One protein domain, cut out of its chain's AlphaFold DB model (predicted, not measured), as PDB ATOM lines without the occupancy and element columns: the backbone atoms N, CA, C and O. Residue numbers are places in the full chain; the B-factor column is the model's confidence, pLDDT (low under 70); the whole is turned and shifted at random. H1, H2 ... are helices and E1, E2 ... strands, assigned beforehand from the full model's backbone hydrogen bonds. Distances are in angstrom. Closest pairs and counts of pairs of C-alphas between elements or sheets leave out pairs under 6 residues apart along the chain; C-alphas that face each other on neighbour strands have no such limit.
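What this domain is: This is residues 23 to 102 of the 203 residues of a protein of Onchocerca flexuosa (UniProt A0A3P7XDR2). Little regular structure: a small sheet of three strands, with two short helices, H1 and H2, off to one side and long loops between. The 80 printed residues, 29 in named elements, run E1 H1 H2 E2 E3, mixed in class; the antiparallel sheet's order is E1 - E3 - E2. The whole is loose, radius of gyration of the C-alphas 15.3 A, spanning 51 by 33 by 23 A.

Where its parts are: E3, residues 89 to 96, spans 23.3 A to C-alpha 96 (-20.512, 17.512, 35.181). E1, residues 23 to 27, spans 13.5 A from C-alpha 23 (-12.862, 22.240, 33.783). E2 is residues 72 to 74, H1 32 to 38, H2 51 to 56.

How they stand to each other: E3 is antiparallel to E1 (N 24 and O 93, 2.8 A) and, as a hairpin, to E2 (N 73 and O 90, 2.8 A). E1, H1 H2, E2 form a split strand-helix-strand unit, E3 between its strands, with a right-handed crossover. H1 and H2, a helical hairpin not on the sheet, only just touch, with 3 pairs of C-alphas within 8 A; the closest, Ser 33 and Phe 55, are 5.7 A apart. Every O i to N i+4 pair in both is within hydrogen-bond range.

The domain as a whole: The printed part has no cut. Links H1 to H2, H2 to E2 and E2 to E3 are long. Residues 40 and 58 to 70 have pLDDT under 70.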
ATOM      1  N   ILE A  23     -13.280  21.342  34.858       88.38
ATOM      2  CA  ILE A  23     -12.862  22.240  33.783       88.38
ATOM      3  C   ILE A  23     -11.838  21.520  32.903       88.38
ATOM      4  O   ILE A  23     -10.855  20.975  33.403       88.38
ATOM      5  N   LYS A  24     -12.044  21.545  31.584       86.06
ATOM      6  CA  LYS A  24     -11.113  21.005  30.588       86.06
ATOM      7  C   LYS A  24     -10.834  22.044  29.509       86.06
ATOM      8  O   LYS A  24     -11.759  22.524  28.859       86.06
ATOM      9  N   ALA A  25      -9.561  22.343  29.286       86.50
ATOM     10  CA  ALA A  25      -9.129  23.202  28.189       86.50
ATOM     11  C   ALA A  25      -8.977  22.396  26.894       86.50
ATOM     12  O   ALA A  25      -8.495  21.260  26.910       86.50
ATOM     13  N   ILE A  26      -9.383  22.984  25.773       83.38
ATOM     14  CA  ILE A  26      -9.256  22.411  24.431       83.38
ATOM     15  C   ILE A  26      -8.653  23.472  23.508       83.38
ATOM     16  O   ILE A  26      -9.098  24.616  23.559       83.38
ATOM     17  N   PRO A  27      -7.680  23.124  22.649       84.25
ATOM     18  CA  PRO A  27      -7.101  24.080  21.708       84.25
ATOM     19  C   PRO A  27      -8.165  24.663  20.770       84.25
ATOM     20  O   PRO A  27      -8.944  23.909  20.178       84.25
ATOM     21  N   ALA A  28      -8.195  25.992  20.637       81.62
ATOM     22  CA  ALA A  28      -9.064  26.699  19.696       81.62
ATOM     23  C   ALA A  28      -8.329  26.951  18.365       81.62
ATOM     24  O   ALA A  28      -7.104  26.875  18.295       81.62
ATOM     25  N   GLY A  29      -9.077  27.215  17.289       76.12
ATOM     26  CA  GLY A  29      -8.508  27.562  15.977       76.12
ATOM     27  C   GLY A  29      -7.892  26.407  15.172       76.12
ATOM     28  O   GLY A  29      -7.257  26.649  14.149       76.12
ATOM     29  N   LEU A  30      -8.072  25.151  15.595       77.12
ATOM     30  CA  LEU A  30      -7.606  23.973  14.856       77.12
ATOM     31  C   LEU A  30      -8.730  23.356  14.018       77.12
ATOM     32  O   LEU A  30      -9.860  23.217  14.485       77.12
ATOM     33  N   SER A  31      -8.404  22.910  12.802       78.31
ATOM     34  CA  SER A  31      -9.330  22.114  11.994       78.31
ATOM     35  C   SER A  31      -9.637  20.771  12.672       78.31
ATOM     36  O   SER A  31      -8.830  20.219  13.430       78.31
ATOM     37  N   LYS A  32     -10.816  20.208  12.382       74.88
ATOM     38  CA  LYS A  32     -11.290  18.937  12.966       74.88
ATOM     39  C   LYS A  32     -10.307  17.781  12.734       74.88
ATOM     40  O   LYS A  32     -10.070  16.973  13.630       74.88
ATOM     41  N   SER A  33      -9.694  17.738  11.554       77.62
ATOM     42  CA  SER A  33      -8.663  16.770  11.165       77.62
ATOM     43  C   SER A  33      -7.396  16.893  12.019       77.62
ATOM     44  O   SER A  33      -6.913  15.879  12.531       77.62
ATOM     45  N   THR A  34      -6.910  18.116  12.265       79.94
ATOM     46  CA  THR A  34      -5.763  18.384  13.154       79.94
ATOM     47  C   THR A  34      -6.072  18.023  14.607       79.94
ATOM     48  O   THR A  34      -5.258  17.392  15.279       79.94
ATOM     49  N   LYS A  35      -7.270  18.362  15.096       77.00
ATOM     50  CA  LYS A  35      -7.711  18.057  16.469       77.00
ATOM     51  C   LYS A  35      -7.696  16.551  16.756       77.00
ATOM     52  O   LYS A  35      -7.261  16.147  17.831       77.00
ATOM     53  N   LYS A  36      -8.102  15.719  15.788       77.44
ATOM     54  CA  LYS A  36      -8.028  14.251  15.898       77.44
ATOM     55  C   LYS A  36      -6.605  13.707  15.825       77.44
ATOM     56  O   LYS A  36      -6.309  12.753  16.530       77.44
ATOM     57  N   LEU A  37      -5.726  14.331  15.042       78.94
ATOM     58  CA  LEU A  37      -4.318  13.931  14.960       78.94
ATOM     59  C   LEU A  37      -3.548  14.214  16.263       78.94
ATOM     60  O   LEU A  37      -2.654  13.461  16.637       78.94
ATOM     61  N   ILE A  38      -3.906  15.289  16.971       78.50
ATOM     62  CA  ILE A  38      -3.315  15.643  18.272       78.50
ATOM     63  C   ILE A  38      -3.776  14.686  19.386       78.50
ATOM     64  O   ILE A  38      -3.037  14.426  20.346       78.50
ATOM     65  N   GLN A  39      -4.995  14.152  19.273       72.38
ATOM     66  CA  GLN A  39      -5.509  13.136  20.188       72.38
ATOM     67  C   GLN A  39      -4.759  11.808  20.007       72.38
ATOM     68  O   GLN A  39      -4.270  11.480  18.935       72.38
ATOM     69  N   SER A  40      -4.664  11.002  21.068       65.62
ATOM     70  CA  SER A  40      -3.931   9.725  21.049       65.62
ATOM     71  C   SER A  40      -4.569   8.634  20.177       65.62
ATOM     72  O   SER A  40      -3.981   7.567  20.011       65.62
ATOM     73  N   LYS A  41      -5.772   8.867  19.640       77.19
ATOM     74  CA  LYS A  41      -6.508   7.898  18.830       77.19
ATOM     75  C   LYS A  41      -6.164   8.093  17.355       77.19
ATOM     76  O   LYS A  41      -6.563   9.087  16.758       77.19
ATOM     77  N   VAL A  42      -5.469   7.119  16.772       77.81
ATOM     78  CA  VAL A  42      -5.130   7.121  15.342       77.81
ATOM     79  C   VAL A  42      -6.425   7.068  14.509       77.81
ATOM     80  O   VAL A  42      -7.247   6.174  14.739       77.81
ATOM     81  N   PRO A  43      -6.659   8.023  13.589       75.94
ATOM     82  CA  PRO A  43      -7.817   7.998  12.697       75.94
ATOM     83  C   PRO A  43      -7.690   6.874  11.657       75.94
ATOM     84  O   PRO A  43      -6.588   6.473  11.295       75.94
ATOM     85  N   ASP A  44      -8.822   6.374  11.155       80.06
ATOM     86  CA  ASP A  44      -8.821   5.430  10.034       80.06
ATOM     87  C   ASP A  44      -8.467   6.176   8.740       80.06
ATOM     88  O   ASP A  44      -9.215   7.046   8.284       80.06
ATOM     89  N   LEU A  45      -7.300   5.853   8.182       79.88
ATOM     90  CA  LEU A  45      -6.754   6.488   6.982       79.88
ATOM     91  C   LEU A  45      -7.029   5.685   5.704       79.88
ATOM     92  O   LEU A  45      -6.716   6.164   4.621       79.88
ATOM     93  N   SER A  46      -7.638   4.499   5.801       83.00
ATOM     94  CA  SER A  46      -7.816   3.574   4.665       83.00
ATOM     95  C   SER A  46      -8.623   4.154   3.498       83.00
ATOM     96  O   SER A  46      -8.493   3.709   2.359       83.00
ATOM     97  N   LYS A  47      -9.456   5.159   3.778       81.56
ATOM     98  CA  LYS A  47     -10.346   5.813   2.812       81.56
ATOM     99  C   LYS A  47      -9.702   6.986   2.076       81.56
ATOM    100  O   LYS A  47     -10.253   7.420   1.068       81.56
ATOM    101  N   TYR A  48      -8.576   7.496   2.569       82.62
ATOM    102  CA  TYR A  48      -7.921   8.681   2.025       82.62
ATOM    103  C   TYR A  48      -6.687   8.271   1.238       82.62
ATOM    104  O   TYR A  48      -5.903   7.432   1.677       82.62
ATOM    105  N   LYS A  49      -6.500   8.877   0.066       83.94
ATOM    106  CA  LYS A  49      -5.329   8.582  -0.773       83.94
ATOM    107  C   LYS A  49      -4.099   9.372  -0.334       83.94
ATOM    108  O   LYS A  49      -2.989   8.867  -0.438       83.94
ATOM    109  N   ASN A  50      -4.311  10.594   0.160       84.19
ATOM    110  CA  ASN A  50      -3.268  11.552   0.521       84.19
ATOM    111  C   ASN A  50      -3.617  12.289   1.822       84.19
ATOM    112  O   ASN A  50      -4.778  12.354   2.224       84.19
ATOM    113  N   ILE A  51      -2.616  12.914   2.448       83.75
ATOM    114  CA  ILE A  51      -2.820  13.716   3.662       83.75
ATOM    115  C   ILE A  51      -3.694  14.954   3.402       83.75
ATOM    116  O   ILE A  51      -4.500  15.337   4.244       83.75
ATOM    117  N   GLU A  52      -3.584  15.546   2.213       83.56
ATOM    118  CA  GLU A  52      -4.388  16.699   1.792       83.56
ATOM    119  C   GLU A  52      -5.878  16.353   1.731       83.56
ATOM    120  O   GLU A  52      -6.714  17.117   2.204       83.56
ATOM    121  N   ASP A  53      -6.198  15.158   1.233       83.75
ATOM    122  CA  ASP A  53      -7.557  14.620   1.153       83.75
ATOM    123  C   ASP A  53      -8.184  14.496   2.558       83.75
ATOM    124  O   ASP A  53      -9.343  14.850   2.775       83.75
ATOM    125  N   TYR A  54      -7.376  14.117   3.555       81.94
ATOM    126  CA  TYR A  54      -7.786  14.065   4.962       81.94
ATOM    127  C   TYR A  54      -8.061  15.454   5.570       81.94
ATOM    128  O   TYR A  54      -8.952  15.602   6.411       81.94
ATOM    129  N   PHE A  55      -7.328  16.494   5.157       82.19
ATOM    130  CA  PHE A  55      -7.566  17.862   5.630       82.19
ATOM    131  C   PHE A  55      -8.740  18.549   4.919       82.19
ATOM    132  O   PHE A  55      -9.472  19.298   5.569       82.19
ATOM    133  N   LEU A  56      -8.926  18.290   3.621       80.88
ATOM    134  CA  LEU A  56      -9.910  18.958   2.764       80.88
ATOM    135  C   LEU A  56     -11.315  18.343   2.830       80.88
ATOM    136  O   LEU A  56     -12.285  19.063   2.604       80.88
ATOM    137  N   ASN A  57     -11.450  17.060   3.194       73.50
ATOM    138  CA  ASN A  57     -12.738  16.358   3.268       73.50
ATOM    139  C   ASN A  57     -13.165  16.018   4.716       73.50
ATOM    140  O   ASN A  57     -13.267  14.846   5.087       73.50
ATOM    141  N   PRO A  58     -13.506  17.016   5.559       63.72
ATOM    142  CA  PRO A  58     -13.894  16.791   6.954       63.72
ATOM    143  C   PRO A  58     -15.276  16.132   7.121       63.72
ATOM    144  O   PRO A  58     -15.640  15.761   8.234       63.72
ATOM    145  N   GLY A  59     -16.063  15.973   6.050       61.06
ATOM    146  CA  GLY A  59     -17.432  15.437   6.097       61.06
ATOM    147  C   GLY A  59     -17.543  13.968   6.526       61.06
ATOM    148  O   GLY A  59     -18.597  13.547   6.993       61.06
ATOM    149  N   GLN A  60     -16.460  13.190   6.433       59.25
ATOM    150  CA  GLN A  60     -16.410  11.809   6.941       59.25
ATOM    151  C   GLN A  60     -15.904  11.717   8.391       59.25
ATOM    152  O   GLN A  60     -15.892  10.643   8.997       59.25
ATOM    153  N   ILE A  61     -15.496  12.844   8.976       63.09
ATOM    154  CA  ILE A  61     -14.978  12.934  10.335       63.09
ATOM    155  C   ILE A  61     -16.171  13.129  11.280       63.09
ATOM    156  O   ILE A  61     -16.463  14.233  11.726       63.09
ATOM    157  N   SER A  62     -16.877  12.037  11.588       53.44
ATOM    158  CA  SER A  62     -18.029  12.068  12.503       53.44
ATOM    159  C   SER A  62     -17.600  12.509  13.909       53.44
ATOM    160  O   SER A  62     -16.766  11.853  14.544       53.44
ATOM    161  N   GLU A  63     -18.165  13.614  14.390       54.56
ATOM    162  CA  GLU A  63     -18.200  14.022  15.798       54.56
ATOM    163  C   GLU A  63     -19.616  14.529  16.084       54.56
ATOM    164  O   GLU A  63     -20.052  15.530  15.525       54.56
ATOM    165  N   SER A  64     -20.363  13.809  16.918       49.81
ATOM    166  CA  SER A  64     -21.738  14.137  17.304       49.81
ATOM    167  C   SER A  64     -21.804  15.138  18.469       49.81
ATOM    168  O   SER A  64     -22.676  15.025  19.325       49.81
ATOM    169  N   GLU A  65     -20.885  16.103  18.538       54.16
ATOM    170  CA  GLU A  65     -20.908  17.155  19.560       54.16
ATOM    171  C   GLU A  65     -21.147  18.524  18.918       54.16
ATOM    172  O   GLU A  65     -20.464  18.933  17.982       54.16
ATOM    173  N   TYR A  66     -22.157  19.215  19.438       50.16
ATOM    174  CA  TYR A  66     -22.606  20.538  19.026       50.16
ATOM    175  C   TYR A  66     -21.481  21.568  19.259       50.16
ATOM    176  O   TYR A  66     -21.205  21.952  20.395       50.16
ATOM    177  N   GLU A  67     -20.801  22.010  18.199       55.12
ATOM    178  CA  GLU A  67     -19.836  23.115  18.271       55.12
ATOM    179  C   GLU A  67     -20.596  24.445  18.184       55.12
ATOM    180  O   GLU A  67     -20.709  25.049  17.124       55.12
ATOM    181  N   PHE A  68     -21.171  24.892  19.305       54.47
ATOM    182  CA  PHE A  68     -21.487  26.316  19.456       54.47
ATOM    183  C   PHE A  68     -20.175  27.116  19.458       54.47
ATOM    184  O   PHE A  68     -19.139  26.585  19.867       54.47
ATOM    185  N   GLU A  69     -20.221  28.388  19.052       58.41
ATOM    186  CA  GLU A  69     -19.118  29.341  19.230       58.41
ATOM    187  C   GLU A  69     -18.789  29.469  20.724       58.41
ATOM    188  O   GLU A  69     -19.402  30.230  21.475       58.41
ATOM    189  N   GLN A  70     -17.856  28.643  21.193       65.75
ATOM    190  CA  GLN A  70     -17.339  28.732  22.548       65.75
ATOM    191  C   GLN A  70     -16.450  29.967  22.629       65.75
ATOM    192  O   GLN A  70     -15.656  30.234  21.730       65.75
ATOM    193  N   LYS A  71     -16.594  30.726  23.717       76.44
ATOM    194  CA  LYS A  71     -15.774  31.909  23.962       76.44
ATOM    195  C   LYS A  71     -14.304  31.489  24.055       76.44
ATOM    196  O   LYS A  71     -13.939  30.740  24.961       76.44
ATOM    197  N   GLU A  72     -13.495  31.985  23.125       82.12
ATOM    198  CA  GLU A  72     -12.049  31.775  23.122       82.12
ATOM    199  C   GLU A  72     -11.409  32.536  24.292       82.12
ATOM    200  O   GLU A  72     -11.760  33.686  24.577       82.12
ATOM    201  N   VAL A  73     -10.470  31.889  24.978       84.75
ATOM    202  CA  VAL A  73      -9.702  32.442  26.097       84.75
ATOM    203  C   VAL A  73      -8.221  32.164  25.862       84.75
ATOM    204  O   VAL A  73      -7.835  31.047  25.512       84.75
ATOM    205  N   GLU A  74      -7.379  33.174  26.055       85.50
ATOM    206  CA  GLU A  74      -5.923  33.017  26.010       85.50
ATOM    207  C   GLU A  74      -5.425  32.369  27.305       85.50
ATOM    208  O   GLU A  74      -5.796  32.787  28.404       85.50
ATOM    209  N   LEU A  75      -4.610  31.317  27.185       84.25
ATOM    210  CA  LEU A  75      -4.098  30.615  28.359       84.25
ATOM    211  C   LEU A  75      -2.947  31.380  29.025       84.25
ATOM    212  O   LEU A  75      -1.943  31.645  28.362       84.25
ATOM    213  N   PRO A  76      -3.026  31.634  30.345       84.19
ATOM    214  CA  PRO A  76      -1.945  32.272  31.094       84.19
ATOM    215  C   PRO A  76      -0.808  31.307  31.463       84.19
ATOM    216  O   PRO A  76       0.216  31.742  31.967       84.19
ATOM    217  N   GLN A  77      -0.996  29.996  31.284       86.00
ATOM    218  CA  GLN A  77      -0.017  28.973  31.640       86.00
ATOM    219  C   GLN A  77      -0.099  27.803  30.657       86.00
ATOM    220  O   GLN A  77      -1.174  27.460  30.163       86.00
ATOM    221  N   GLN A  78       1.033  27.139  30.427       83.25
ATOM    222  CA  GLN A  78       1.085  25.867  29.718       83.25
ATOM    223  C   GLN A  78       0.371  24.749  30.498       83.25
ATOM    224  O   GLN A  78       0.709  24.450  31.645       83.25
ATOM    225  N   LEU A  79      -0.592  24.086  29.854       83.81
ATOM    226  CA  LEU A  79      -1.322  22.956  30.430       83.81
ATOM    227  C   LEU A  79      -0.750  21.621  29.935       83.81
ATOM    228  O   LEU A  79      -0.150  21.525  28.869       83.81
ATOM    229  N   THR A  80      -0.998  20.544  30.686       78.88
ATOM    230  CA  THR A  80      -0.599  19.171  30.305       78.88
ATOM    231  C   THR A  80      -1.379  18.621  29.105       78.88
ATOM    232  O   THR A  80      -1.024  17.587  28.540       78.88
ATOM    233  N   THR A  81      -2.454  19.301  28.703       76.50
ATOM    234  CA  THR A  81      -3.256  18.924  27.538       76.50
ATOM    235  C   THR A  81      -2.512  19.283  26.253       76.50
ATOM    236  O   THR A  81      -2.056  20.410  26.076       76.50
ATOM    237  N   ARG A  82      -2.396  18.317  25.332       74.75
ATOM    238  CA  ARG A  82      -1.704  18.506  24.048       74.75
ATOM    239  C   ARG A  82      -2.358  19.633  23.241       74.75
ATOM    240  O   ARG A  82      -3.568  19.608  23.028       74.75
ATOM    241  N   GLY A  83      -1.548  20.584  22.775       74.19
ATOM    242  CA  GLY A  83      -2.006  21.752  22.013       74.19
ATOM    243  C   GLY A  83      -2.449  22.951  22.861       74.19
ATOM    244  O   GLY A  83      -2.927  23.918  22.290       74.19
ATOM    245  N   CYS A  84      -2.297  22.907  24.190       78.94
ATOM    246  CA  CYS A  84      -2.621  24.016  25.093       78.94
ATOM    247  C   CYS A  84      -1.337  24.634  25.681       78.94
ATOM    248  O   CYS A  84      -0.970  24.339  26.824       78.94
ATOM    249  N   LEU A  85      -0.635  25.454  24.892       80.00
ATOM    250  CA  LEU A  85       0.540  26.208  25.351       80.00
ATOM    251  C   LEU A  85       0.152  27.597  25.879       80.00
ATOM    252  O   LEU A  85      -0.941  28.099  25.619       80.00
ATOM    253  N   GLU A  86       1.068  28.216  26.620       81.62
ATOM    254  CA  GLU A  86       0.918  29.592  27.106       81.62
ATOM    255  C   GLU A  86       0.754  30.576  25.932       81.62
ATOM    256  O   GLU A  86       1.426  30.451  24.906       81.62
ATOM    257  N   GLY A  87      -0.187  31.517  26.051       80.31
ATOM    258  CA  GLY A  87      -0.501  32.506  25.012       80.31
ATOM    259  C   GLY A  87      -1.326  31.979  23.831       80.31
ATOM    260  O   GLY A  87      -1.696  32.752  22.950       80.31
ATOM    261  N   GLN A  88      -1.653  30.682  23.789       83.00
ATOM    262  CA  GLN A  88      -2.538  30.137  22.759       83.00
ATOM    263  C   GLN A  88      -4.009  30.332  23.122       83.00
ATOM    264  O   GLN A  88      -4.411  30.252  24.287       83.00
ATOM    265  N   LYS A  89      -4.830  30.548  22.091       86.00
ATOM    266  CA  LYS A  89      -6.283  30.606  22.228       86.00
ATOM    267  C   LYS A  89      -6.838  29.212  22.481       86.00
ATOM    268  O   LYS A  89      -6.556  28.266  21.743       86.00
ATOM    269  N   THR A  90      -7.659  29.086  23.511       85.81
ATOM    270  CA  THR A  90      -8.289  27.827  23.899       85.81
ATOM    271  C   THR A  90      -9.744  28.021  24.272       85.81
ATOM    272  O   THR A  90     -10.164  29.094  24.697       85.81
ATOM    273  N   ASN A  91     -10.511  26.950  24.126       86.69
ATOM    274  CA  ASN A  91     -11.895  26.871  24.555       86.69
ATOM    275  C   ASN A  91     -11.983  26.084  25.860       86.69
ATOM    276  O   ASN A  91     -11.315  25.061  26.042       86.69
ATOM    277  N   ILE A  92     -12.843  26.546  26.764       85.94
ATOM    278  CA  ILE A  92     -13.087  25.901  28.054       85.94
ATOM    279  C   ILE A  92     -14.350  25.046  27.957       85.94
ATOM    280  O   ILE A  92     -15.427  25.544  27.630       85.94
ATOM    281  N   ARG A  93     -14.234  23.755  28.286       85.25
ATOM    282  CA  ARG A  93     -15.370  22.841  28.445       85.25
ATOM    283  C   ARG A  93     -15.582  22.488  29.909       85.25
ATOM    284  O   ARG A  93     -14.626  22.225  30.637       85.25
ATOM    285  N   LEU A  94     -16.848  22.446  30.307       87.88
ATOM    286  CA  LEU A  94     -17.279  21.982  31.619       87.88
ATOM    287  C   LEU A  94     -17.837  20.566  31.490       87.88
ATOM    288  O   LEU A  94     -18.648  20.296  30.608       87.88
ATOM    289  N   TYR A  95     -17.406  19.678  32.377       88.19
ATOM    290  CA  TYR A  95     -17.927  18.323  32.506       88.19
ATOM    291  C   TYR A  95     -18.573  18.179  33.870       88.19
ATOM    292  O   TYR A  95     -17.947  18.486  34.878       88.19
ATOM    293  N   GLU A  96     -19.814  17.718  33.914       89.44
ATOM    294  CA  GLU A  96     -20.512  17.512  35.181       89.44
ATOM    295  C   GLU A  96     -19.822  16.405  35.978       89.44
ATOM    296  O   GLU A  96     -19.580  15.308  35.472       89.44
ATOM    297  N   LEU A  97     -19.480  16.712  37.226       87.81
ATOM    298  CA  LEU A  97     -18.770  15.817  38.117       87.81
ATOM    299  C   LEU A  97     -19.695  15.396  39.257       87.81
ATOM    300  O   LEU A  97     -19.745  16.022  40.305       87.81
ATOM    301  N   GLY A  98     -20.402  14.288  39.070       88.50
ATOM    302  CA  GLY A  98     -21.210  13.692  40.132       88.50
ATOM    303  C   GLY A  98     -22.670  14.162  40.160       88.50
ATOM    304  O   GLY A  98     -23.184  14.671  39.162       88.50
ATOM    305  N   PRO A  99     -23.385  13.889  41.266       92.19
ATOM    306  CA  PRO A  99     -24.830  14.056  41.333       92.19
ATOM    307  C   PRO A  99     -25.235  15.530  41.393       92.19
ATOM    308  O   PRO A  99     -24.581  16.349  42.034       92.19
ATOM    309  N   ARG A 100     -26.375  15.844  40.775       91.06
ATOM    310  CA  ARG A 100     -27.016  17.158  40.879       91.06
ATOM    311  C   ARG A 100     -27.840  17.201  42.154       91.06
ATOM    312  O   ARG A 100     -28.772  16.410  42.308       91.06
ATOM    313  N   LEU A 101     -27.499  18.109  43.061       87.75
ATOM    314  CA  LEU A 101     -28.174  18.229  44.347       87.75
ATOM    315  C   LEU A 101     -29.073  19.460  44.366       87.75
ATOM    316  O   LEU A 101     -28.696  20.545  43.933       87.75
ATOM    317  N   THR A 102     -30.276  19.273  44.903       88.94
ATOM    318  CA  THR A 102     -31.218  20.346  45.225       88.94
ATOM    319  C   THR A 102     -31.476  20.281  46.722       88.94
ATOM    320  O   THR A 102     -32.057  19.326  47.231       88.94
TER     321      THR A 102